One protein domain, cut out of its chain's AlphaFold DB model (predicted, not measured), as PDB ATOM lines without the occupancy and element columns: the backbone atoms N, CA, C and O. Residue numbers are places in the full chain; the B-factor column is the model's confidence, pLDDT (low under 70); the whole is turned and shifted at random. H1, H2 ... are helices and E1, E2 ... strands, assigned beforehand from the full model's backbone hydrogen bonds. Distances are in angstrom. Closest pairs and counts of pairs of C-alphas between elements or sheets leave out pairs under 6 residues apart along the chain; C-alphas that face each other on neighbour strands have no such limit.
ATOM      1  N   ALA A 113      22.068  19.420   2.484       70.12
ATOM      2  CA  ALA A 113      20.897  19.382   3.369       70.12
ATOM      3  C   ALA A 113      20.126  18.061   3.234       70.12
ATOM      4  O   ALA A 113      19.146  17.977   2.488       70.12
ATOM      5  N   LYS A 114      20.525  17.057   4.033       55.84
ATOM      6  CA  LYS A 114      20.020  15.664   4.013       55.84
ATOM      7  C   LYS A 114      18.490  15.487   3.925       55.84
ATOM      8  O   LYS A 114      18.055  14.468   3.412       55.84
ATOM      9  N   ASN A 115      17.683  16.449   4.392       47.84
ATOM     10  CA  ASN A 115      16.216  16.322   4.476       47.84
ATOM     11  C   ASN A 115      15.416  17.459   3.811       47.84
ATOM     12  O   ASN A 115      14.197  17.490   3.961       47.84
ATOM     13  N   LYS A 116      16.061  18.431   3.151       52.88
ATOM     14  CA  LYS A 116      15.345  19.577   2.548       52.88
ATOM     15  C   LYS A 116      15.782  19.953   1.135       52.88
ATOM     16  O   LYS A 116      15.182  20.869   0.592       52.88
ATOM     17  N   GLY A 117      16.762  19.255   0.550       50.31
ATOM     18  CA  GLY A 117      17.241  19.548  -0.801       50.31
ATOM     19  C   GLY A 117      17.672  21.004  -0.892       50.31
ATOM     20  O   GLY A 117      16.925  21.840  -1.392       50.31
ATOM     21  N   PHE A 118      18.846  21.325  -0.336       66.50
ATOM     22  CA  PHE A 118      19.382  22.665  -0.536       66.50
ATOM     23  C   PHE A 118      19.499  22.868  -2.046       66.50
ATOM     24  O   PHE A 118      20.074  22.005  -2.710       66.50
ATOM     25  N   PRO A 119      18.897  23.921  -2.601       73.44
ATOM     26  CA  PRO A 119      18.817  24.036  -4.038       73.44
ATOM     27  C   PRO A 119      20.210  24.170  -4.636       73.44
ATOM     28  O   PRO A 119      21.018  25.013  -4.236       73.44
ATOM     29  N   ASP A 120      20.453  23.286  -5.591       83.19
ATOM     30  CA  ASP A 120      21.726  23.022  -6.242       83.19
ATOM     31  C   ASP A 120      21.643  23.372  -7.738       83.19
ATOM     32  O   ASP A 120      22.392  22.865  -8.564       83.19
ATOM     33  N   GLN A 121      20.728  24.283  -8.076       88.25
ATOM     34  CA  GLN A 121      20.483  24.784  -9.423       88.25
ATOM     35  C   GLN A 121      20.216  26.294  -9.410       88.25
ATOM     36  O   GLN A 121      19.794  26.858  -8.398       88.25
ATOM     37  N   PHE A 122      20.426  26.930 -10.560       91.62
ATOM     38  CA  PHE A 122      20.112  28.337 -10.804       91.62
ATOM     39  C   PHE A 122      18.682  28.527 -11.322       91.62
ATOM     40  O   PHE A 122      18.064  27.594 -11.844       91.62
ATOM     41  N   GLY A 123      18.162  29.747 -11.194       90.25
ATOM     42  CA  GLY A 123      16.810  30.101 -11.615       90.25
ATOM     43  C   GLY A 123      15.824  30.234 -10.458       90.25
ATOM     44  O   GLY A 123      16.190  30.218  -9.284       90.25
ATOM     45  N   TYR A 124      14.546  30.365 -10.813       85.56
ATOM     46  CA  TYR A 124      13.446  30.254  -9.861       85.56
ATOM     47  C   TYR A 124      13.248  28.797  -9.434       85.56
ATOM     48  O   TYR A 124      13.303  27.879 -10.253       85.56
ATOM     49  N   LEU A 125      12.976  28.591  -8.151       81.19
ATOM     50  CA  LEU A 125      12.903  27.286  -7.500       81.19
ATOM     51  C   LEU A 125      11.519  27.056  -6.893       81.19
ATOM     52  O   LEU A 125      10.856  28.020  -6.522       81.19
ATOM     53  N   ASN A 126      11.112  25.785  -6.752       66.31
ATOM     54  CA  ASN A 126       9.969  25.325  -5.943       66.31
ATOM     55  C   ASN A 126       8.746  26.264  -5.990       66.31
ATOM     56  O   ASN A 126       8.486  26.984  -5.029       66.31
ATOM     57  N   TYR A 127       8.017  26.290  -7.111       64.06
ATOM     58  CA  TYR A 127       6.871  27.197  -7.328       64.06
ATOM     59  C   TYR A 127       7.197  28.698  -7.173       64.06
ATOM     60  O   TYR A 127       6.323  29.486  -6.832       64.06
ATOM     61  N   GLN A 128       8.441  29.101  -7.451       66.81
ATOM     62  CA  GLN A 128       8.952  30.473  -7.299       66.81
ATOM     63  C   GLN A 128       8.918  30.978  -5.843       66.81
ATOM     64  O   GLN A 128       8.720  32.161  -5.596       66.81
ATOM     65  N   THR A 129       9.146  30.087  -4.877       79.50
ATOM     66  CA  THR A 129       9.363  30.456  -3.461       79.50
ATOM     67  C   THR A 129      10.784  30.954  -3.198       79.50
ATOM     68  O   THR A 129      11.068  31.549  -2.162       79.50
ATOM     69  N   ALA A 130      11.697  30.719  -4.140       86.94
ATOM     70  CA  ALA A 130      13.055  31.224  -4.093       86.94
ATOM     71  C   ALA A 130      13.616  31.434  -5.498       86.94
ATOM     72  O   ALA A 130      13.126  30.855  -6.472       86.94
ATOM     73  N   ALA A 131      14.684  32.215  -5.587       91.44
ATOM     74  CA  ALA A 131      15.525  32.311  -6.766       91.44
ATOM     75  C   ALA A 131      17.006  32.210  -6.389       91.44
ATOM     76  O   ALA A 131      17.422  32.719  -5.350       91.44
ATOM     77  N   ILE A 132      17.804  31.578  -7.251       94.00
ATOM     78  CA  ILE A 132      19.266  31.564  -7.142       94.00
ATOM     79  C   ILE A 132      19.882  32.069  -8.432       94.00
ATOM     80  O   ILE A 132      19.513  31.633  -9.523       94.00
ATOM     81  N   GLY A 133      20.870  32.940  -8.298       95.94
ATOM     82  CA  GLY A 133      21.660  33.440  -9.412       95.94
ATOM     83  C   GLY A 133      22.967  34.051  -8.936       95.94
ATOM     84  O   GLY A 133      23.209  34.182  -7.733       95.94
ATOM     85  N   THR A 134      23.806  34.429  -9.889       96.75
ATOM     86  CA  THR A 134      24.965  35.276  -9.631       96.75
ATOM     87  C   THR A 134      24.528  36.735  -9.605       96.75
ATOM     88  O   THR A 134      23.757  37.181 -10.454       96.75
ATOM     89  N   PHE A 135      24.993  37.504  -8.627       97.75
ATOM     90  CA  PHE A 135      24.686  38.919  -8.529       97.75
ATOM     91  C   PHE A 135      25.297  39.681  -9.704       97.75
ATOM     92  O   PHE A 135      26.482  39.528 -10.015       97.75
ATOM     93  N   LYS A 136      24.489  40.536 -10.330       96.75
ATOM     94  CA  LYS A 136      24.913  41.387 -11.438       96.75
ATOM     95  C   LYS A 136      24.934  42.855 -11.044       96.75
ATOM     96  O   LYS A 136      25.956  43.512 -11.215       96.75
ATOM     97  N   SER A 137      23.817  43.365 -10.536       96.50
ATOM     98  CA  SER A 137      23.670  44.785 -10.215       96.50
ATOM     99  C   SER A 137      22.459  45.055  -9.326       96.50
ATOM    100  O   SER A 137      21.538  44.242  -9.229       96.50
ATOM    101  N   PHE A 138      22.441  46.250  -8.737       94.94
ATOM    102  CA  PHE A 138      21.224  46.870  -8.224       94.94
ATOM    103  C   PHE A 138      20.715  47.903  -9.224       94.94
ATOM    104  O   PHE A 138      21.492  48.694  -9.757       94.94
ATOM    105  N   GLU A 139      19.410  47.917  -9.459       94.81
ATOM    106  CA  GLU A 139      18.735  48.953 -10.238       94.81
ATOM    107  C   GLU A 139      17.815  49.739  -9.302       94.81
ATOM    108  O   GLU A 139      16.924  49.170  -8.669       94.81
ATOM    109  N   LYS A 140      18.029  51.054  -9.193       93.06
ATOM    110  CA  LYS A 140      17.160  51.924  -8.396       93.06
ATOM    111  C   LYS A 140      15.771  51.997  -9.027       93.06
ATOM    112  O   LYS A 140      15.661  52.239 -10.229       93.06
ATOM    113  N   ILE A 141      14.719  51.863  -8.219       92.44
ATOM    114  CA  ILE A 141      13.349  52.107  -8.680       92.44
ATOM    115  C   ILE A 141      13.066  53.616  -8.604       92.44
ATOM    116  O   ILE A 141      13.212  54.202  -7.528       92.44
ATOM    117  N   PRO A 142      12.677  54.277  -9.713       90.50
ATOM    118  CA  PRO A 142      12.363  55.701  -9.692       90.50
ATOM    119  C   PRO A 142      11.255  56.028  -8.686       90.50
ATOM    120  O   PRO A 142      10.239  55.333  -8.629       90.50
ATOM    121  N   SER A 143      11.449  57.113  -7.934       87.50
ATOM    122  CA  SER A 143      10.474  57.640  -6.966       87.50
ATOM    123  C   SER A 143      10.089  56.669  -5.837       87.50
ATOM    124  O   SER A 143       8.977  56.740  -5.323       87.50
ATOM    125  N   SER A 144      10.983  55.753  -5.461       88.69
ATOM    126  CA  SER A 144      10.803  54.804  -4.357       88.69
ATOM    127  C   SER A 144      12.134  54.580  -3.639       88.69
ATOM    128  O   SER A 144      13.187  54.765  -4.247       88.69
ATOM    129  N   ASP A 145      12.109  54.157  -2.374       88.31
ATOM    130  CA  ASP A 145      13.302  53.705  -1.645       88.31
ATOM    131  C   ASP A 145      13.721  52.265  -1.979       88.31
ATOM    132  O   ASP A 145      14.820  51.835  -1.631       88.31
ATOM    133  N   ASP A 146      12.929  51.584  -2.799       91.94
ATOM    134  CA  ASP A 146      13.165  50.218  -3.237       91.94
ATOM    135  C   ASP A 146      14.223  50.105  -4.341       91.94
ATOM    136  O   ASP A 146      14.589  51.066  -5.036       91.94
ATOM    137  N   TYR A 147      14.686  48.870  -4.524       94.50
ATOM    138  CA  TYR A 147      15.660  48.486  -5.539       94.50
ATOM    139  C   TYR A 147      15.256  47.168  -6.189       94.50
ATOM    140  O   TYR A 147      14.699  46.287  -5.540       94.50
ATOM    141  N   TYR A 148      15.607  46.986  -7.458       95.19
ATOM    142  CA  TYR A 148      15.681  45.653  -8.039       95.19
ATOM    143  C   TYR A 148      17.086  45.094  -7.841       95.19
ATOM    144  O   TYR A 148      18.074  45.720  -8.225       95.19
ATOM    145  N   MET A 149      17.177  43.897  -7.273       96.38
ATOM    146  CA  MET A 149      18.382  43.085  -7.350       96.38
ATOM    147  C   MET A 149      18.317  42.258  -8.633       96.38
ATOM    148  O   MET A 149      17.382  41.478  -8.841       96.38
ATOM    149  N   VAL A 150      19.314  42.442  -9.493       97.06
ATOM    150  CA  VAL A 150      19.444  41.714 -10.753       97.06
ATOM    151  C   VAL A 150      20.418  40.567 -10.549       97.06
ATOM    152  O   VAL A 150      21.590  40.779 -10.226       97.06
ATOM    153  N   LEU A 151      19.921  39.357 -10.762       96.88
ATOM    154  CA  LEU A 151      20.699  38.132 -10.769       96.88
ATOM    155  C   LEU A 151      20.755  37.559 -12.187       96.88
ATOM    156  O   LEU A 151      19.877  37.802 -13.020       96.88
ATOM    157  N   GLU A 152      21.779  36.768 -12.450       95.50
ATOM    158  CA  GLU A 152      21.951  36.028 -13.692       95.50
ATOM    159  C   GLU A 152      21.992  34.527 -13.398       95.50
ATOM    160  O   GLU A 152      22.578  34.081 -12.414       95.50
ATOM    161  N   ASP A 153      21.342  33.733 -14.243       93.62
ATOM    162  CA  ASP A 153      21.597  32.300 -14.322       93.62
ATOM    163  C   ASP A 153      22.874  32.113 -15.162       93.62
ATOM    164  O   ASP A 153      22.814  32.287 -16.383       93.62
ATOM    165  N   PRO A 154      24.027  31.768 -14.560       90.06
ATOM    166  CA  PRO A 154      25.288  31.671 -15.292       90.06
ATOM    167  C   PRO A 154      25.313  30.511 -16.301       90.06
ATOM    168  O   PRO A 154      26.211  30.457 -17.140       90.06
ATOM    169  N   ILE A 155      24.343  29.590 -16.246       87.69
ATOM    170  CA  ILE A 155      24.238  28.434 -17.143       87.69
ATOM    171  C   ILE A 155      23.344  28.775 -18.333       87.69
ATOM    172  O   ILE A 155      23.738  28.594 -19.485       87.69
ATOM    173  N   LYS A 156      22.138  29.284 -18.065       87.56
ATOM    174  CA  LYS A 156      21.135  29.588 -19.102       87.56
ATOM    175  C   LYS A 156      21.222  31.018 -19.637       87.56
ATOM    176  O   LYS A 156      20.540  31.332 -20.609       87.56
ATOM    177  N   LYS A 157      22.035  31.879 -19.017       82.69
ATOM    178  CA  LYS A 157      22.179  33.318 -19.317       82.69
ATOM    179  C   LYS A 157      20.862  34.101 -19.226       82.69
ATOM    180  O   LYS A 157      20.659  35.094 -19.923       82.69
ATOM    181  N   GLY A 158      19.948  33.637 -18.374       86.75
ATOM    182  CA  GLY A 158      18.680  34.307 -18.089       86.75
ATOM    183  C   GLY A 158      18.837  35.334 -16.971       86.75
ATOM    184  O   GLY A 158      19.560  35.088 -16.010       86.75
ATOM    185  N   GLN A 159      18.147  36.471 -17.075       92.81
ATOM    186  CA  GLN A 159      18.085  37.443 -15.982       92.81
ATOM    187  C   GLN A 159      16.914  37.147 -15.052       92.81
ATOM    188  O   GLN A 159      15.801  36.852 -15.489       92.81
ATOM    189  N   ILE A 160      17.172  37.292 -13.762       92.44
ATOM    190  CA  ILE A 160      16.198  37.177 -12.688       92.44
ATOM    191  C   ILE A 160      16.201  38.524 -11.971       92.44
ATOM    192  O   ILE A 160      17.250  38.991 -11.534       92.44
ATOM    193  N   LYS A 161      15.038  39.162 -11.859       94.00
ATOM    194  CA  LYS A 161      14.885  40.417 -11.118       94.00
ATOM    195  C   LYS A 161      13.965  40.189  -9.933       94.00
ATOM    196  O   LYS A 161      12.841  39.722 -10.115       94.00
ATOM    197  N   VAL A 162      14.444  40.540  -8.746       93.06
ATOM    198  CA  VAL A 162      13.667  40.500  -7.503       93.06
ATOM    199  C   VAL A 162      13.642  41.895  -6.892       93.06
ATOM    200  O   VAL A 162      14.639  42.618  -6.950       93.06
ATOM    201  N   ARG A 163      12.497  42.299  -6.347       93.19
ATOM    202  CA  ARG A 163      12.327  43.610  -5.717       93.19
ATOM    203  C   ARG A 163      12.691  43.540  -4.241       93.19
ATOM    204  O   ARG A 163      12.181  42.689  -3.517       93.19
ATOM    205  N   LEU A 164      13.551  44.455  -3.814       93.38
ATOM    206  CA  LEU A 164      13.886  44.695  -2.420       93.38
ATOM    207  C   LEU A 164      13.035  45.854  -1.913       93.38
ATOM    208  O   LEU A 164      13.246  46.992  -2.336       93.38
ATOM    209  N   SER A 165      12.077  45.543  -1.043       90.69
ATOM    210  CA  SER A 165      11.221  46.547  -0.417       90.69
ATOM    211  C   SER A 165      11.890  47.162   0.806       90.69
ATOM    212  O   SER A 165      12.321  46.431   1.702       90.69
ATOM    213  N   ALA A 166      11.951  48.491   0.850       87.19
ATOM    214  CA  ALA A 166      12.354  49.256   2.028       87.19
ATOM    215  C   ALA A 166      11.228  49.359   3.074       87.19
ATOM    216  O   ALA A 166      11.490  49.632   4.245       87.19
ATOM    217  N   GLU A 167       9.983  49.122   2.657       82.88
ATOM    218  CA  GLU A 167       8.789  49.265   3.485       82.88
ATOM    219  C   GLU A 167       8.059  47.931   3.685       82.88
ATOM    220  O   GLU A 167       8.146  46.997   2.882       82.88
ATOM    221  N   VAL A 168       7.281  47.866   4.762       75.12
ATOM    222  CA  VAL A 168       6.297  46.806   4.980       75.12
ATOM    223  C   VAL A 168       5.056  47.132   4.146       75.12
ATOM    224  O   VAL A 168       4.420  48.161   4.354       75.12
ATOM    225  N   HIS A 169       4.696  46.267   3.199       61.12
ATOM    226  CA  HIS A 169       3.597  46.508   2.251       61.12
ATOM    227  C   HIS A 169       2.296  45.752   2.575       61.12
ATOM    228  O   HIS A 169       1.286  45.915   1.894       61.12
ATOM    229  N   SER A 170       2.309  44.924   3.612       58.38
ATOM    230  CA  SER A 170       1.215  44.083   4.090       58.38
ATOM    231  C   SER A 170       1.501  43.689   5.544       58.38
ATOM    232  O   SER A 170       2.677  43.532   5.879       58.38
ATOM    233  N   PRO A 171       0.481  43.474   6.397       57.53
ATOM    234  CA  PRO A 171       0.670  42.896   7.733       57.53
ATOM    235  C   PRO A 171       1.469  41.580   7.731       57.53
ATOM    236  O   PRO A 171       2.100  41.264   8.736       57.53
ATOM    237  N   ASP A 172       1.490  40.864   6.603       57.00
ATOM    238  CA  ASP A 172       2.226  39.605   6.435       57.00
ATOM    239  C   ASP A 172       3.598  39.767   5.753       57.00
ATOM    240  O   ASP A 172       4.374  38.816   5.701       57.00
ATOM    241  N   THR A 173       3.924  40.957   5.235       61.41
ATOM    242  CA  THR A 173       5.248  41.224   4.645       61.41
ATOM    243  C   THR A 173       6.165  41.853   5.683       61.41
ATOM    244  O   THR A 173       5.746  42.712   6.452       61.41
ATOM    245  N   SER A 174       7.440  41.486   5.667       67.81
ATOM    246  CA  SER A 174       8.479  42.182   6.430       67.81
ATOM    247  C   SER A 174       9.405  42.936   5.478       67.81
ATOM    248  O   SER A 174       9.445  42.646   4.282       67.81
ATOM    249  N   THR A 175      10.138  43.922   5.994       84.62
ATOM    250  CA  THR A 175      11.304  44.466   5.284       84.62
ATOM    251  C   THR A 175      12.258  43.334   4.918       84.62
ATOM    252  O   THR A 175      12.407  42.389   5.696       84.62
ATOM    253  N   VAL A 176      12.952  43.442   3.785       92.44
ATOM    254  CA  VAL A 176      13.833  42.358   3.330       92.44
ATOM    255  C   VAL A 176      14.938  42.085   4.346       92.44
ATOM    256  O   VAL A 176      15.695  42.983   4.712       92.44
ATOM    257  N   ILE A 177      15.085  40.832   4.765       93.19
ATOM    258  CA  ILE A 177      16.111  40.448   5.739       93.19
ATOM    259  C   ILE A 177      17.367  39.971   5.010       93.19
ATOM    260  O   ILE A 177      17.322  39.032   4.211       93.19
ATOM    261  N   PHE A 178      18.515  40.572   5.320       95.75
ATOM    262  CA  PHE A 178      19.811  40.081   4.864       95.75
ATOM    263  C   PHE A 178      20.359  39.052   5.850       95.75
ATOM    264  O   PHE A 178      20.541  39.320   7.043       95.75
ATOM    265  N   LEU A 179      20.639  37.863   5.330       95.12
ATOM    266  CA  LEU A 179      21.116  36.696   6.057       95.12
ATOM    267  C   LEU A 179      22.427  36.197   5.442       95.12
ATOM    268  O   LEU A 179      22.716  36.446   4.269       95.12
ATOM    269  N   VAL A 180      23.196  35.430   6.207       94.06
ATOM    270  CA  VAL A 180      24.333  34.663   5.689       94.06
ATOM    271  C   VAL A 180      24.200  33.192   6.044       94.06
ATOM    272  O   VAL A 180      23.988  32.837   7.196       94.06
ATOM    273  N   ASP A 181      24.336  32.347   5.029       91.19
ATOM    274  CA  ASP A 181      24.526  30.910   5.127       91.19
ATOM    275  C   ASP A 181      25.984  30.598   5.451       91.19
ATOM    276  O   ASP A 181      26.881  30.832   4.627       91.19
ATOM    277  N   ASN A 182      26.213  30.060   6.646       92.38
ATOM    278  CA  ASN A 182      27.535  29.619   7.047       92.38
ATOM    279  C   ASN A 182      27.886  28.267   6.399       92.38
ATOM    280  O   ASN A 182      27.399  27.196   6.781       92.38
ATOM    281  N   LEU A 183      28.789  28.341   5.422       91.50
ATOM    282  CA  LEU A 183      29.262  27.224   4.614       91.50
ATOM    283  C   LEU A 183      30.126  26.213   5.385       91.50
ATOM    284  O   LEU A 183      30.421  25.160   4.826       91.50
ATOM    285  N   ASP A 184      30.485  26.463   6.646       91.06
ATOM    286  CA  ASP A 184      31.224  25.505   7.485       91.06
ATOM    287  C   ASP A 184      30.338  24.369   8.036       91.06
ATOM    288  O   ASP A 184      30.841  23.389   8.593       91.06
ATOM    289  N   PHE A 185      29.009  24.463   7.882       84.62
ATOM    290  CA  PHE A 185      28.060  23.505   8.455       84.62
ATOM    291  C   PHE A 185      27.189  22.796   7.406       84.62
ATOM    292  O   PHE A 185      26.768  23.378   6.403       84.62
ATOM    293  N   ILE A 186      26.862  21.528   7.692       76.12
ATOM    294  CA  ILE A 186      25.960  20.678   6.893       76.12
ATOM    295  C   ILE A 186      24.485  20.807   7.316       76.12
ATOM    296  O   ILE A 186      23.578  20.671   6.508       76.12
ATOM    297  N   ASN A 187      24.193  21.073   8.595       63.56
ATOM    298  CA  ASN A 187      22.827  20.952   9.110       63.56
ATOM    299  C   ASN A 187      22.169  22.319   9.349       63.56
ATOM    300  O   ASN A 187      22.294  22.917  10.414       63.56
ATOM    301  N   VAL A 188      21.408  22.779   8.357       61.06
ATOM    302  CA  VAL A 188      20.674  24.061   8.341       61.06
ATOM    303  C   VAL A 188      19.466  24.132   9.287       61.06
ATOM    304  O   VAL A 188      18.786  25.150   9.349       61.06
ATOM    305  N   ARG A 189      19.178  23.076  10.059       52.66
ATOM    306  CA  ARG A 189      17.879  22.872  10.722       52.66
ATOM    307  C   ARG A 189      17.554  23.786  11.915       52.66
ATOM    308  O   ARG A 189      16.610  23.424  12.590       52.66
ATOM    309  N   ASN A 190      18.293  24.878  12.178       46.84
ATOM    310  CA  ASN A 190      17.907  26.009  13.065       46.84
ATOM    311  C   ASN A 190      19.017  27.078  13.274       46.84
ATOM    312  O   ASN A 190      18.776  28.054  13.976       46.84
ATOM    313  N   LYS A 191      20.235  26.913  12.725       51.19
ATOM    314  CA  LYS A 191      21.388  27.801  13.018       51.19
ATOM    315  C   LYS A 191      22.239  28.243  11.818       51.19
ATOM    316  O   LYS A 191      23.258  28.882  12.026       51.19
ATOM    317  N   ALA A 192      21.886  27.881  10.585       64.62
ATOM    318  CA  ALA A 192      22.792  28.137   9.456       64.62
ATOM    319  C   ALA A 192      22.650  29.524   8.835       64.62
ATOM    320  O   ALA A 192      23.611  29.998   8.242       64.62
ATOM    321  N   TYR A 193      21.481  30.154   8.973       84.69
ATOM    322  CA  TYR A 193      21.292  31.525   8.534       84.69
ATOM    323  C   TYR A 193      21.448  32.464   9.714       84.69
ATOM    324  O   TYR A 193      20.633  32.469  10.637       84.69
ATOM    325  N   GLU A 194      22.509  33.247   9.676       91.06
ATOM    326  CA  GLU A 194      22.778  34.278  10.663       91.06
ATOM    327  C   GLU A 194      22.273  35.611  10.116       91.06
ATOM    328  O   GLU A 194      22.549  35.970   8.968       91.06
ATOM    329  N   LYS A 195      21.505  36.349  10.921       93.38
ATOM    330  CA  LYS A 195      21.001  37.661  10.516       93.38
ATOM    331  C   LYS A 195      22.139  38.674  10.460       93.38
ATOM    332  O   LYS A 195      22.911  38.798  11.410       93.38
ATOM    333  N   ILE A 196      22.203  39.418   9.358       95.19
ATOM    334  CA  ILE A 196      23.146  40.521   9.172       95.19
ATOM    335  C   ILE A 196      22.447  41.840   9.532       95.19
ATOM    336  O   ILE A 196      22.876  42.518  10.460       95.19
ATOM    337  N   PHE A 197      21.360  42.188   8.832       94.88
ATOM    338  CA  PHE A 197      20.529  43.377   9.088       94.88
ATOM    339  C   PHE A 197      19.174  43.279   8.356       94.88
ATOM    340  O   PHE A 197      18.997  42.419   7.493       94.88
ATOM    341  N   ASP A 198      18.232  44.160   8.701       93.75
ATOM    342  CA  ASP A 198      16.992  44.381   7.942       93.75
ATOM    343  C   ASP A 198      17.191  45.541   6.967       93.75
ATOM    344  O   ASP A 198      17.712  46.589   7.349       93.75
ATOM    345  N   PHE A 199      16.791  45.362   5.714       93.19
ATOM    346  CA  PHE A 199      16.912  46.385   4.688       93.19
ATOM    347  C   PHE A 199      15.815  47.437   4.829       93.19
ATOM    348  O   PHE A 199      14.635  47.136   4.681       93.19
ATOM    349  N   THR A 200      16.219  48.684   5.057       90.12
ATOM    350  CA  THR A 200      15.300  49.823   5.233       90.12
ATOM    351  C   THR A 200      15.355  50.817   4.073       90.12
ATOM    352  O   THR A 200      14.819  51.913   4.172       90.12
ATOM    353  N   GLY A 201      16.079  50.502   2.991       86.88
ATOM    354  CA  GLY A 201      16.324  51.441   1.886       86.88
ATOM    355  C   GLY A 201      17.304  52.576   2.211       86.88
ATOM    356  O   GLY A 201      17.656  53.358   1.325       86.88
ATOM    357  N   SER A 202      17.791  52.661   3.454       89.50
ATOM    358  CA  SER A 202      18.669  53.741   3.896       89.50
ATOM    359  C   SER A 202      20.019  53.747   3.166       89.50
ATOM    360  O   SER A 202      20.549  52.715   2.750       89.50
ATOM    361  N   LYS A 203      20.655  54.925   3.088       89.31
ATOM    362  CA  LYS A 203      22.015  55.062   2.534       89.31
ATOM    363  C   LYS A 203      23.037  54.165   3.249       89.31
ATOM    364  O   LYS A 203      23.957  53.665   2.610       89.31
ATOM    365  N   SER A 204      22.871  53.962   4.558       92.88
ATOM    366  CA  SER A 204      23.738  53.088   5.360       92.88
ATOM    367  C   SER A 204      23.627  51.629   4.918       92.88
ATOM    368  O   SER A 204      24.641  50.950   4.764       92.88
ATOM    369  N   ASP A 205      22.410  51.157   4.643       92.50
ATOM    370  CA  ASP A 205      22.196  49.785   4.182       92.50
ATOM    371  C   ASP A 205      22.822  49.561   2.810       92.50
ATOM    372  O   ASP A 205      23.508  48.564   2.606       92.50
ATOM    373  N   LEU A 206      22.682  50.520   1.895       91.00
ATOM    374  CA  LEU A 206      23.299  50.439   0.568       91.00
ATOM    375  C   LEU A 206      24.825  50.379   0.649       91.00
ATOM    376  O   LEU A 206      25.430  49.538  -0.007       91.00
ATOM    377  N   GLN A 207      25.442  51.185   1.516       93.31
ATOM    378  CA  GLN A 207      26.889  51.129   1.745       93.31
ATOM    379  C   GLN A 207      27.337  49.764   2.284       93.31
ATOM    380  O   GLN A 207      28.362  49.238   1.852       93.31
ATOM    381  N   LYS A 208      26.573  49.158   3.204       95.12
ATOM    382  CA  LYS A 208      26.858  47.796   3.688       95.12
ATOM    383  C   LYS A 208      26.727  46.778   2.560       95.12
ATOM    384  O   LYS A 208      27.619  45.951   2.385       95.12
ATOM    385  N   ILE A 209      25.644  46.851   1.789       94.56
ATOM    386  CA  ILE A 209      25.363  45.948   0.668       94.56
ATOM    387  C   ILE A 209      26.475  46.031  -0.380       94.56
ATOM    388  O   ILE A 209      27.001  44.997  -0.773       94.56
ATOM    389  N   GLU A 210      26.891  47.233  -0.781       92.88
ATOM    390  CA  GLU A 210      27.984  47.441  -1.737       92.88
ATOM    391  C   GLU A 210      29.308  46.832  -1.262       92.88
ATOM    392  O   GLU A 210      30.122  46.398  -2.082       92.88
ATOM    393  N   LYS A 211      29.550  46.769   0.054       94.38
ATOM    394  CA  LYS A 211      30.729  46.099   0.619       94.38
ATOM    395  C   LYS A 211      30.618  44.576   0.562       94.38
ATOM    396  O   LYS A 211      31.573  43.928   0.135       94.38
ATOM    397  N   ILE A 212      29.477  44.012   0.957       95.69
ATOM    398  CA  ILE A 212      29.329  42.562   1.184       95.69
ATOM    399  C   ILE A 212      28.794  41.798  -0.031       95.69
ATOM    400  O   ILE A 212      28.987  40.589  -0.123       95.69
ATOM    401  N   VAL A 213      28.168  42.478  -0.991       96.75
ATOM    402  CA  VAL A 213      27.672  41.896  -2.242       96.75
ATOM    403  C   VAL A 213      28.526  42.407  -3.395       96.75
ATOM    404  O   VAL A 213      28.628  43.610  -3.625       96.75
ATOM    405  N   LYS A 214      29.159  41.490  -4.124       95.81
ATOM    406  CA  LYS A 214      29.989  41.797  -5.296       95.81
ATOM    407  C   LYS A 214      29.450  41.084  -6.525       95.81
ATOM    408  O   LYS A 214      28.758  40.073  -6.429       95.81
ATOM    409  N   GLN A 215      29.753  41.634  -7.697       96.31
ATOM    410  CA  GLN A 215      29.379  41.013  -8.962       96.31
ATOM    411  C   GLN A 215      29.945  39.586  -9.035       96.31
ATOM    412  O   GLN A 215      31.119  39.370  -8.745       96.31
ATOM    413  N   GLY A 216      29.104  38.625  -9.420       95.25
ATOM    414  CA  GLY A 216      29.441  37.200  -9.459       95.25
ATOM    415  C   GLY A 216      29.094  36.419  -8.188       95.25
ATOM    416  O   GLY A 216      29.136  35.189  -8.220       95.25
ATOM    417  N   ASP A 217      28.706  37.089  -7.100       97.50
ATOM    418  CA  ASP A 217      28.288  36.421  -5.864       97.50
ATOM    419  C   ASP A 217      27.085  35.522  -6.081       97.50
ATOM    420  O   ASP A 217      26.106  35.928  -6.699       97.50
ATOM    421  N   ILE A 218      27.102  34.336  -5.491       96.19
ATOM    422  CA  ILE A 218      25.931  33.476  -5.438       96.19
ATOM    423  C   ILE A 218      24.971  34.026  -4.396       96.19
ATOM    424  O   ILE A 218      25.267  34.048  -3.199       96.19
ATOM    425  N   ILE A 219      23.800  34.434  -4.872       96.44
ATOM    426  CA  ILE A 219      22.715  34.938  -4.047       96.44
ATOM    427  C   ILE A 219      21.574  33.942  -4.069       96.44
ATOM    428  O   ILE A 219      21.147  33.485  -5.130       96.44
ATOM    429  N   TYR A 220      21.053  33.648  -2.884       93.75
ATOM    430  CA  TYR A 220      19.758  33.013  -2.728       93.75
ATOM    431  C   TYR A 220      18.758  34.069  -2.258       93.75
ATOM    432  O   TYR A 220      18.897  34.620  -1.168       93.75
ATOM    433  N   ALA A 221      17.755  34.361  -3.077       93.25
ATOM    434  CA  ALA A 221      16.650  35.235  -2.718       93.25
ATOM    435  C   ALA A 221      15.453  34.374  -2.301       93.25
ATOM    436  O   ALA A 221      14.896  33.650  -3.127       93.25
ATOM    437  N   GLY A 222      15.060  34.437  -1.028       90.31
ATOM    438  CA  GLY A 222      13.762  33.928  -0.588       90.31
ATOM    439  C   GLY A 222      12.671  34.880  -1.067       90.31
ATOM    440  O   GLY A 222      12.808  36.091  -0.897       90.31
ATOM    441  N   LEU A 223      11.625  34.356  -1.699       87.75
ATOM    442  CA  LEU A 223      10.574  35.154  -2.332       87.75
ATOM    443  C   LEU A 223       9.304  35.129  -1.488       87.75
ATOM    444  O   LEU A 223       8.954  34.081  -0.944       87.75
ATOM    445  N   HIS A 224       8.605  36.265  -1.436       78.19
ATOM    446  CA  HIS A 224       7.350  36.374  -0.704       78.19
ATOM    447  C   HIS A 224       6.259  35.554  -1.391       78.19
ATOM    448  O   HIS A 224       5.693  35.948  -2.418       78.19
ATOM    449  N   ALA A 225       5.986  34.394  -0.809       70.75
ATOM    450  CA  ALA A 225       5.063  33.388  -1.297       70.75
ATOM    451  C   ALA A 225       4.099  33.010  -0.169       70.75
ATOM    452  O   ALA A 225       4.434  32.217   0.710       70.75
ATOM    453  N   VAL A 226       2.880  33.551  -0.208       63.44
ATOM    454  CA  VAL A 226       1.826  33.166   0.735       63.44
ATOM    455  C   VAL A 226       1.173  31.907   0.209       63.44
ATOM    456  O   VAL A 226       0.445  31.930  -0.776       63.44
ATOM    457  N   LEU A 227       1.429  30.776   0.836       58.81
ATOM    458  CA  LEU A 227       0.690  29.576   0.498       58.81
ATOM    459  C   LEU A 227      -0.667  29.641   1.219       58.81
ATOM    460  O   LEU A 227      -0.689  29.788   2.434       58.81
ATOM    461  N   ILE A 228      -1.795  29.521   0.515       56.44
ATOM    462  CA  ILE A 228      -3.132  29.428   1.142       56.44
ATOM    463  C   ILE A 228      -3.900  28.291   0.477       56.44
ATOM    464  O   ILE A 228      -3.755  28.082  -0.718       56.44
ATOM    465  N   GLY A 229      -4.705  27.554   1.227       53.34
ATOM    466  CA  GLY A 229      -5.742  26.699   0.645       53.34
ATOM    467  C   GLY A 229      -7.007  26.728   1.485       53.34
ATOM    468  O   GLY A 229      -7.032  27.320   2.566       53.34
ATOM    469  N   ASP A 230      -8.067  26.128   0.950       49.25
ATOM    470  CA  ASP A 230      -9.468  26.481   1.237       49.25
ATOM    471  C   ASP A 230      -9.958  26.164   2.667       49.25
ATOM    472  O   ASP A 230     -11.007  26.628   3.103       49.25
ATOM    473  N   ASN A 231      -9.173  25.409   3.429       56.94
ATOM    474  CA  ASN A 231      -9.360  25.019   4.830       56.94
ATOM    475  C   ASN A 231      -8.325  25.672   5.778       56.94
ATOM    476  O   ASN A 231      -8.148  25.223   6.908       56.94
ATOM    477  N   GLY A 232      -7.601  26.696   5.317       50.34
ATOM    478  CA  GLY A 232      -6.378  27.190   5.963       50.34
ATOM    479  C   GLY A 232      -5.127  26.381   5.585       50.34
ATOM    480  O   GLY A 232      -4.030  26.689   6.046       50.34
ATOM    481  N   GLU A 233      -5.252  25.366   4.719       46.16
ATOM    482  CA  GLU A 233      -4.116  24.582   4.224       46.16
ATOM    483  C   GLU A 233      -3.472  25.215   2.988       46.16
ATOM    484  O   GLU A 233      -3.796  24.861   1.866       46.16
ATOM    485  N   ILE A 234      -2.511  26.104   3.194       50.28
ATOM    486  CA  ILE A 234      -1.340  26.383   2.335       50.28
ATOM    487  C   ILE A 234      -1.177  25.442   1.091       50.28
ATOM    488  O   ILE A 234      -0.449  24.448   1.144       50.28
ATOM    489  N   LYS A 235      -1.827  25.749  -0.053       54.06
ATOM    490  CA  LYS A 235      -1.723  25.019  -1.342       54.06
ATOM    491  C   LYS A 235      -1.681  26.004  -2.524       54.06
ATOM    492  O   LYS A 235      -2.695  26.546  -2.930       54.06
ATOM    493  N   ASN A 236      -0.498  26.148  -3.130       54.59
ATOM    494  CA  ASN A 236      -0.090  27.156  -4.128       54.59
ATOM    495  C   ASN A 236       0.332  28.496  -3.520       54.59
ATOM    496  O   ASN A 236      -0.378  29.104  -2.726       54.59
ATOM    497  N   ALA A 237       1.541  28.927  -3.880       62.22
ATOM    498  CA  ALA A 237       2.132  30.165  -3.404       62.22
ATOM    499  C   ALA A 237       1.513  31.346  -4.161       62.22
ATOM    500  O   ALA A 237       1.784  31.532  -5.348       62.22
ATOM    501  N   ASN A 238       0.717  32.163  -3.478       69.44
ATOM    502  CA  ASN A 238       0.421  33.520  -3.910       69.44
ATOM    503  C   ASN A 238       1.701  34.339  -3.782       69.44
ATOM    504  O   ASN A 238       2.108  34.756  -2.698       69.44
ATOM    505  N   ILE A 239       2.365  34.505  -4.917       77.44
ATOM    506  CA  ILE A 239       3.592  35.279  -5.021       77.44
ATOM    507  C   ILE A 239       3.217  36.754  -5.077       77.44
ATOM    508  O   ILE A 239       2.519  37.180  -6.003       77.44
ATOM    509  N   THR A 240       3.714  37.543  -4.131       83.06
ATOM    510  CA  THR A 240       3.492  38.991  -4.167       83.06
ATOM    511  C   THR A 240       4.367  39.606  -5.248       83.06
ATOM    512  O   THR A 240       5.585  39.407  -5.287       83.06
ATOM    513  N   ARG A 241       3.731  40.368  -6.137       85.94
ATOM    514  CA  ARG A 241       4.376  41.044  -7.262       85.94
ATOM    515  C   ARG A 241       4.114  42.535  -7.204       85.94
ATOM    516  O   ARG A 241       3.087  42.973  -6.692       85.94
ATOM    517  N   ASP A 242       5.037  43.313  -7.745       83.12
ATOM    518  CA  ASP A 242       4.823  44.733  -7.948       83.12
ATOM    519  C   ASP A 242       3.978  45.028  -9.196       83.12
ATOM    520  O   ASP A 242       3.578  44.134  -9.943       83.12
ATOM    521  N   LYS A 243       3.728  46.319  -9.441       84.88
ATOM    522  CA  LYS A 243       2.977  46.805 -10.608       84.88
ATOM    523  C   LYS A 243       3.562  46.384 -11.966       84.88
ATOM    524  O   LYS A 243       2.844  46.418 -12.957       84.88
ATOM    525  N   ASN A 244       4.840  46.007 -12.016       84.62
ATOM    526  CA  ASN A 244       5.530  45.537 -13.217       84.62
ATOM    527  C   ASN A 244       5.569  43.996 -13.294       84.62
ATOM    528  O   ASN A 244       6.203  43.440 -14.189       84.62
ATOM    529  N   GLY A 245       4.919  43.294 -12.358       84.62
ATOM    530  CA  GLY A 245       4.901  41.834 -12.280       84.62
ATOM    531  C   GLY A 245       6.154  41.214 -11.648       84.62
ATOM    532  O   GLY A 245       6.293  39.985 -11.673       84.62
ATOM    533  N   LEU A 246       7.056  42.022 -11.076       87.38
ATOM    534  CA  LEU A 246       8.297  41.553 -10.454       87.38
ATOM    535  C   LEU A 246       8.066  41.126  -9.007       87.38
ATOM    536  O   LEU A 246       7.321  41.763  -8.272       87.38
ATOM    537  N   ILE A 247       8.703  40.027  -8.611       88.50
ATOM    538  CA  ILE A 247       8.452  39.355  -7.331       88.50
ATOM    539  C   ILE A 247       9.205  40.063  -6.203       88.50
ATOM    540  O   ILE A 247      10.384  40.391  -6.365       88.50
ATOM    541  N   TYR A 248       8.550  40.259  -5.060       90.12
ATOM    542  CA  TYR A 248       9.205  40.754  -3.849       90.12
ATOM    543  C   TYR A 248      10.055  39.664  -3.191       90.12
ATOM    544  O   TYR A 248       9.630  38.513  -3.057       90.12
ATOM    545  N   ALA A 249      11.263  40.032  -2.773       92.06
ATOM    546  CA  ALA A 249      12.084  39.198  -1.910       92.06
ATOM    547  C   ALA A 249      11.684  39.403  -0.443       92.06
ATOM    548  O   ALA A 249      11.494  40.537  -0.018       92.06
ATOM    549  N   ASP A 250      11.643  38.320   0.327       89.88
ATOM    550  CA  ASP A 250      11.546  38.351   1.794       89.88
ATOM    551  C   ASP A 250      12.920  38.349   2.448       89.88
ATOM    552  O   ASP A 250      13.149  38.944   3.500       89.88
ATOM    553  N   SER A 251      13.862  37.643   1.828       92.38
ATOM    554  CA  SER A 251      15.213  37.532   2.352       92.38
ATOM    555  C   SER A 251      16.234  37.437   1.238       92.38
ATOM    556  O   SER A 251      15.990  36.841   0.189       92.38
ATOM    557  N   ILE A 252      17.405  37.996   1.507       95.69
ATOM    558  CA  ILE A 252      18.603  37.831   0.696       95.69
ATOM    559  C   ILE A 252      19.611  37.061   1.531       95.69
ATOM    560  O   ILE A 252      20.034  37.514   2.591       95.69
ATOM    561  N   ILE A 253      19.991  35.887   1.048       94.19
ATOM    562  CA  ILE A 253      20.901  34.980   1.730       94.19
ATOM    563  C   ILE A 253      22.222  34.965   0.966       94.19
ATOM    564  O   ILE A 253      22.314  34.469  -0.163       94.19
ATOM    565  N   LEU A 254      23.242  35.520   1.609       95.44
ATOM    566  CA  LEU A 254      24.631  35.465   1.173       95.44
ATOM    567  C   LEU A 254      25.256  34.146   1.622       95.44
ATOM    568  O   LEU A 254      24.787  33.525   2.569       95.44
ATOM    569  N   ARG A 255      26.341  33.716   0.981       92.19
ATOM    570  CA  ARG A 255      27.059  32.492   1.367       92.19
ATOM    571  C   ARG A 255      28.503  32.804   1.700       92.19
ATOM    572  O   ARG A 255      29.168  33.473   0.906       92.19
ATOM    573  N   ARG A 256      28.978  32.338   2.857       94.88
ATOM    574  CA  ARG A 256      30.370  32.497   3.302       94.88
ATOM    575  C   ARG A 256      30.823  31.312   4.146       94.88
ATOM    576  O   ARG A 256      30.112  30.889   5.054       94.88
ATOM    577  N   PHE A 257      32.037  30.831   3.903       94.06
ATOM    578  CA  PHE A 257      32.797  30.117   4.931       94.06
ATOM    579  C   PHE A 257      33.115  31.116   6.052       94.06
ATOM    580  O   PHE A 257      33.507  32.248   5.764       94.06
ATOM    581  N   GLY A 258      32.895  30.737   7.308       93.44
ATOM    582  CA  GLY A 258      32.952  31.628   8.471       93.44
ATOM    583  C   GLY A 258      31.664  32.411   8.755       93.44
ATOM    584  O   GLY A 258      31.617  33.146   9.740       93.44
ATOM    585  N   GLY A 259      30.620  32.275   7.926       93.81
ATOM    586  CA  GLY A 259      29.297  32.856   8.187       93.81
ATOM    587  C   GLY A 259      29.317  34.363   8.451       93.81
ATOM    588  O   GLY A 259      29.923  35.130   7.694       93.81
ATOM    589  N   LYS A 260      28.648  34.799   9.525       94.31
ATOM    590  CA  LYS A 260      28.558  36.224   9.887       94.31
ATOM    591  C   LYS A 260      29.903  36.840  10.253       94.31
ATOM    592  O   LYS A 260      30.147  37.984   9.888       94.31
ATOM    593  N   GLU A 261      30.800  36.095  10.891       95.25
ATOM    594  CA  GLU A 261      32.131  36.610  11.242       95.25
ATOM    595  C   GLU A 261      32.909  37.045   9.989       95.25
ATOM    596  O   GLU A 261      33.586  38.074   9.984       95.25
ATOM    597  N   GLN A 262      32.774  36.294   8.893       95.94
ATOM    598  CA  GLN A 262      33.373  36.657   7.611       95.94
ATOM    599  C   GLN A 262      32.740  37.926   7.018       95.94
ATOM    600  O   GLN A 262      33.458  38.780   6.500       95.94
ATOM    601  N   ILE A 263      31.419  38.087   7.134       96.44
ATOM    602  CA  ILE A 263      30.722  39.314   6.718       96.44
ATOM    603  C   ILE A 263      31.183  40.524   7.542       96.44
ATOM    604  O   ILE A 263      31.437  41.587   6.981       96.44
ATOM    605  N   ASP A 264      31.340  40.367   8.855       96.25
ATOM    606  CA  ASP A 264      31.779  41.448   9.742       96.25
ATOM    607  C   ASP A 264      33.205  41.914   9.393       96.25
ATOM    608  O   ASP A 264      33.472  43.117   9.368       96.25
ATOM    609  N   LYS A 265      34.099  40.984   9.020       95.88
ATOM    610  CA  LYS A 265      35.431  41.313   8.476       95.88
ATOM    611  C   LYS A 265      35.336  42.099   7.169       95.88
ATOM    612  O   LYS A 265      36.037  43.091   7.013       95.88
ATOM    613  N   GLU A 266      34.463  41.689   6.248       93.94
ATOM    614  CA  GLU A 266      34.238  42.391   4.972       93.94
ATOM    615  C   GLU A 266      33.670  43.809   5.169       93.94
ATOM    616  O   GLU A 266      33.971  44.702   4.381       93.94
ATOM    617  N   LEU A 267      32.877  44.039   6.220       93.12
ATOM    618  CA  LEU A 267      32.315  45.356   6.547       93.12
ATOM    619  C   LEU A 267      33.329  46.315   7.190       93.12
ATOM    620  O   LEU A 267      33.182  47.535   7.041       93.12
ATOM    621  N   ALA A 268      34.320  45.773   7.905       91.75
ATOM    622  CA  ALA A 268      35.371  46.533   8.583       91.75
ATOM    623  C   ALA A 268      36.480  47.043   7.643       91.75
ATOM    624  O   ALA A 268      37.194  47.976   8.011       91.75
ATOM    625  N   LEU A 269      36.612  46.441   6.456       73.50
ATOM    626  CA  LEU A 269      37.489  46.887   5.364       73.50
ATOM    627  C   LEU A 269      36.881  48.073   4.599       73.50
ATOM    628  O   LEU A 269      37.665  48.904   4.101       73.50
TER     629      LEU A 269
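What this domain is: This is residues 113 to 269 of the 269 residues of an uncharacterized protein of Candidatus Levybacteria bacterium RBG_16_35_11 (UniProt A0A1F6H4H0). A small closed barrel of five strands, E2, E3, E4, E10 and E7 round the ring, is extended where E10 runs on past the ring and pairs with the hairpin E5 and E6; H2 packs over E5 outside the barrel, and H1 lies outside it too, touching H2. E7 runs on into the small hairpin E8 and E9, toward the other end of the longest axis from H2. The printed part has 157 residues, with ten named strands and two named helices in the order E1 E2 E3 E4 E5 E6 H1 E7 E8 E9 E10 H2; the barrel is mixed, and so is the class, helices and strands. The whole is compact, with a radius of gyration of the C-alphas of 15.5 A and spans of 50 by 44 by 33 A.

How they stand to each other: E1, residues 123 to 125, E2, residues 130 to 140, E3, residues 147 to 152, and E4, residues 159 to 164, form a meander, each strand the antiparallel neighbour of the one before. Within hydrogen-bond range are N 123 and O 132 at 2.9 A, N 139 and O 148 at 2.9 A, and N 149 and O 162 at 2.9 A. E2 bends by 101 degrees at residue 134. E5, residues 177 to 182, and E6, residues 193 to 198, are a hairpin, with N 178 and O 197 at 2.9 A. H1, residues 203 to 212, is on the barrel, outside it, at a height of 7.8 A and over none of its strands. E7, residues 218 to 223, is antiparallel to E2, with N 221 and O 131 at 2.8 A. E8, residues 225 to 227, and E9, residues 237 to 239, are a hairpin, with N 238 and O 226 at 2.7 A. E10, residues 247 to 256, bends by 64 degrees at residue 250; it is parallel to E4, N 163 and O 247 at 2.8 A, and to E5, N 179 and O 252 at 2.8 A, and antiparallel to E7, N 253 and O 220 at 2.8 A. H2, residues 259 to 268, lies outside the barrel at a height of 9.2 A, over E5 and only just over E10, with 3 of its C-alphas; its closest C-alphas to E5 are those of Gly 259 and Asn 182, 3.9 A. H1 and H2 touch, closest at the C-alphas of Lys 211 and Leu 267, 6.2 A, at a steep tilt of 65 degrees, opposite ways. In both helices every O i to N i+4 pair is within hydrogen-bond range.

Where its parts are: E1 begins at C-alpha 123 (16.810, 30.101, -11.615). From first to last C-alpha E2 measures 21.5 A, E3 16.2 A, H1 14.5 A and H2 15.0 A. E10, 25.3 A, begins at C-alpha 247 (8.452, 39.355, -7.331). H2 ends at C-alpha 268 (35.371, 46.533, 8.583).

The domain as a whole: The two C-alphas farthest apart, those of Asn 231 and Leu 269, are 51.7 A apart. The printed part has no cut; the link E4 to E5 is long. The mean pLDDT of the printed part is 83.7, and residues 114 to 118, 126 to 128, 169 to 174, 187 to 192 and 226 to 238 are under 70.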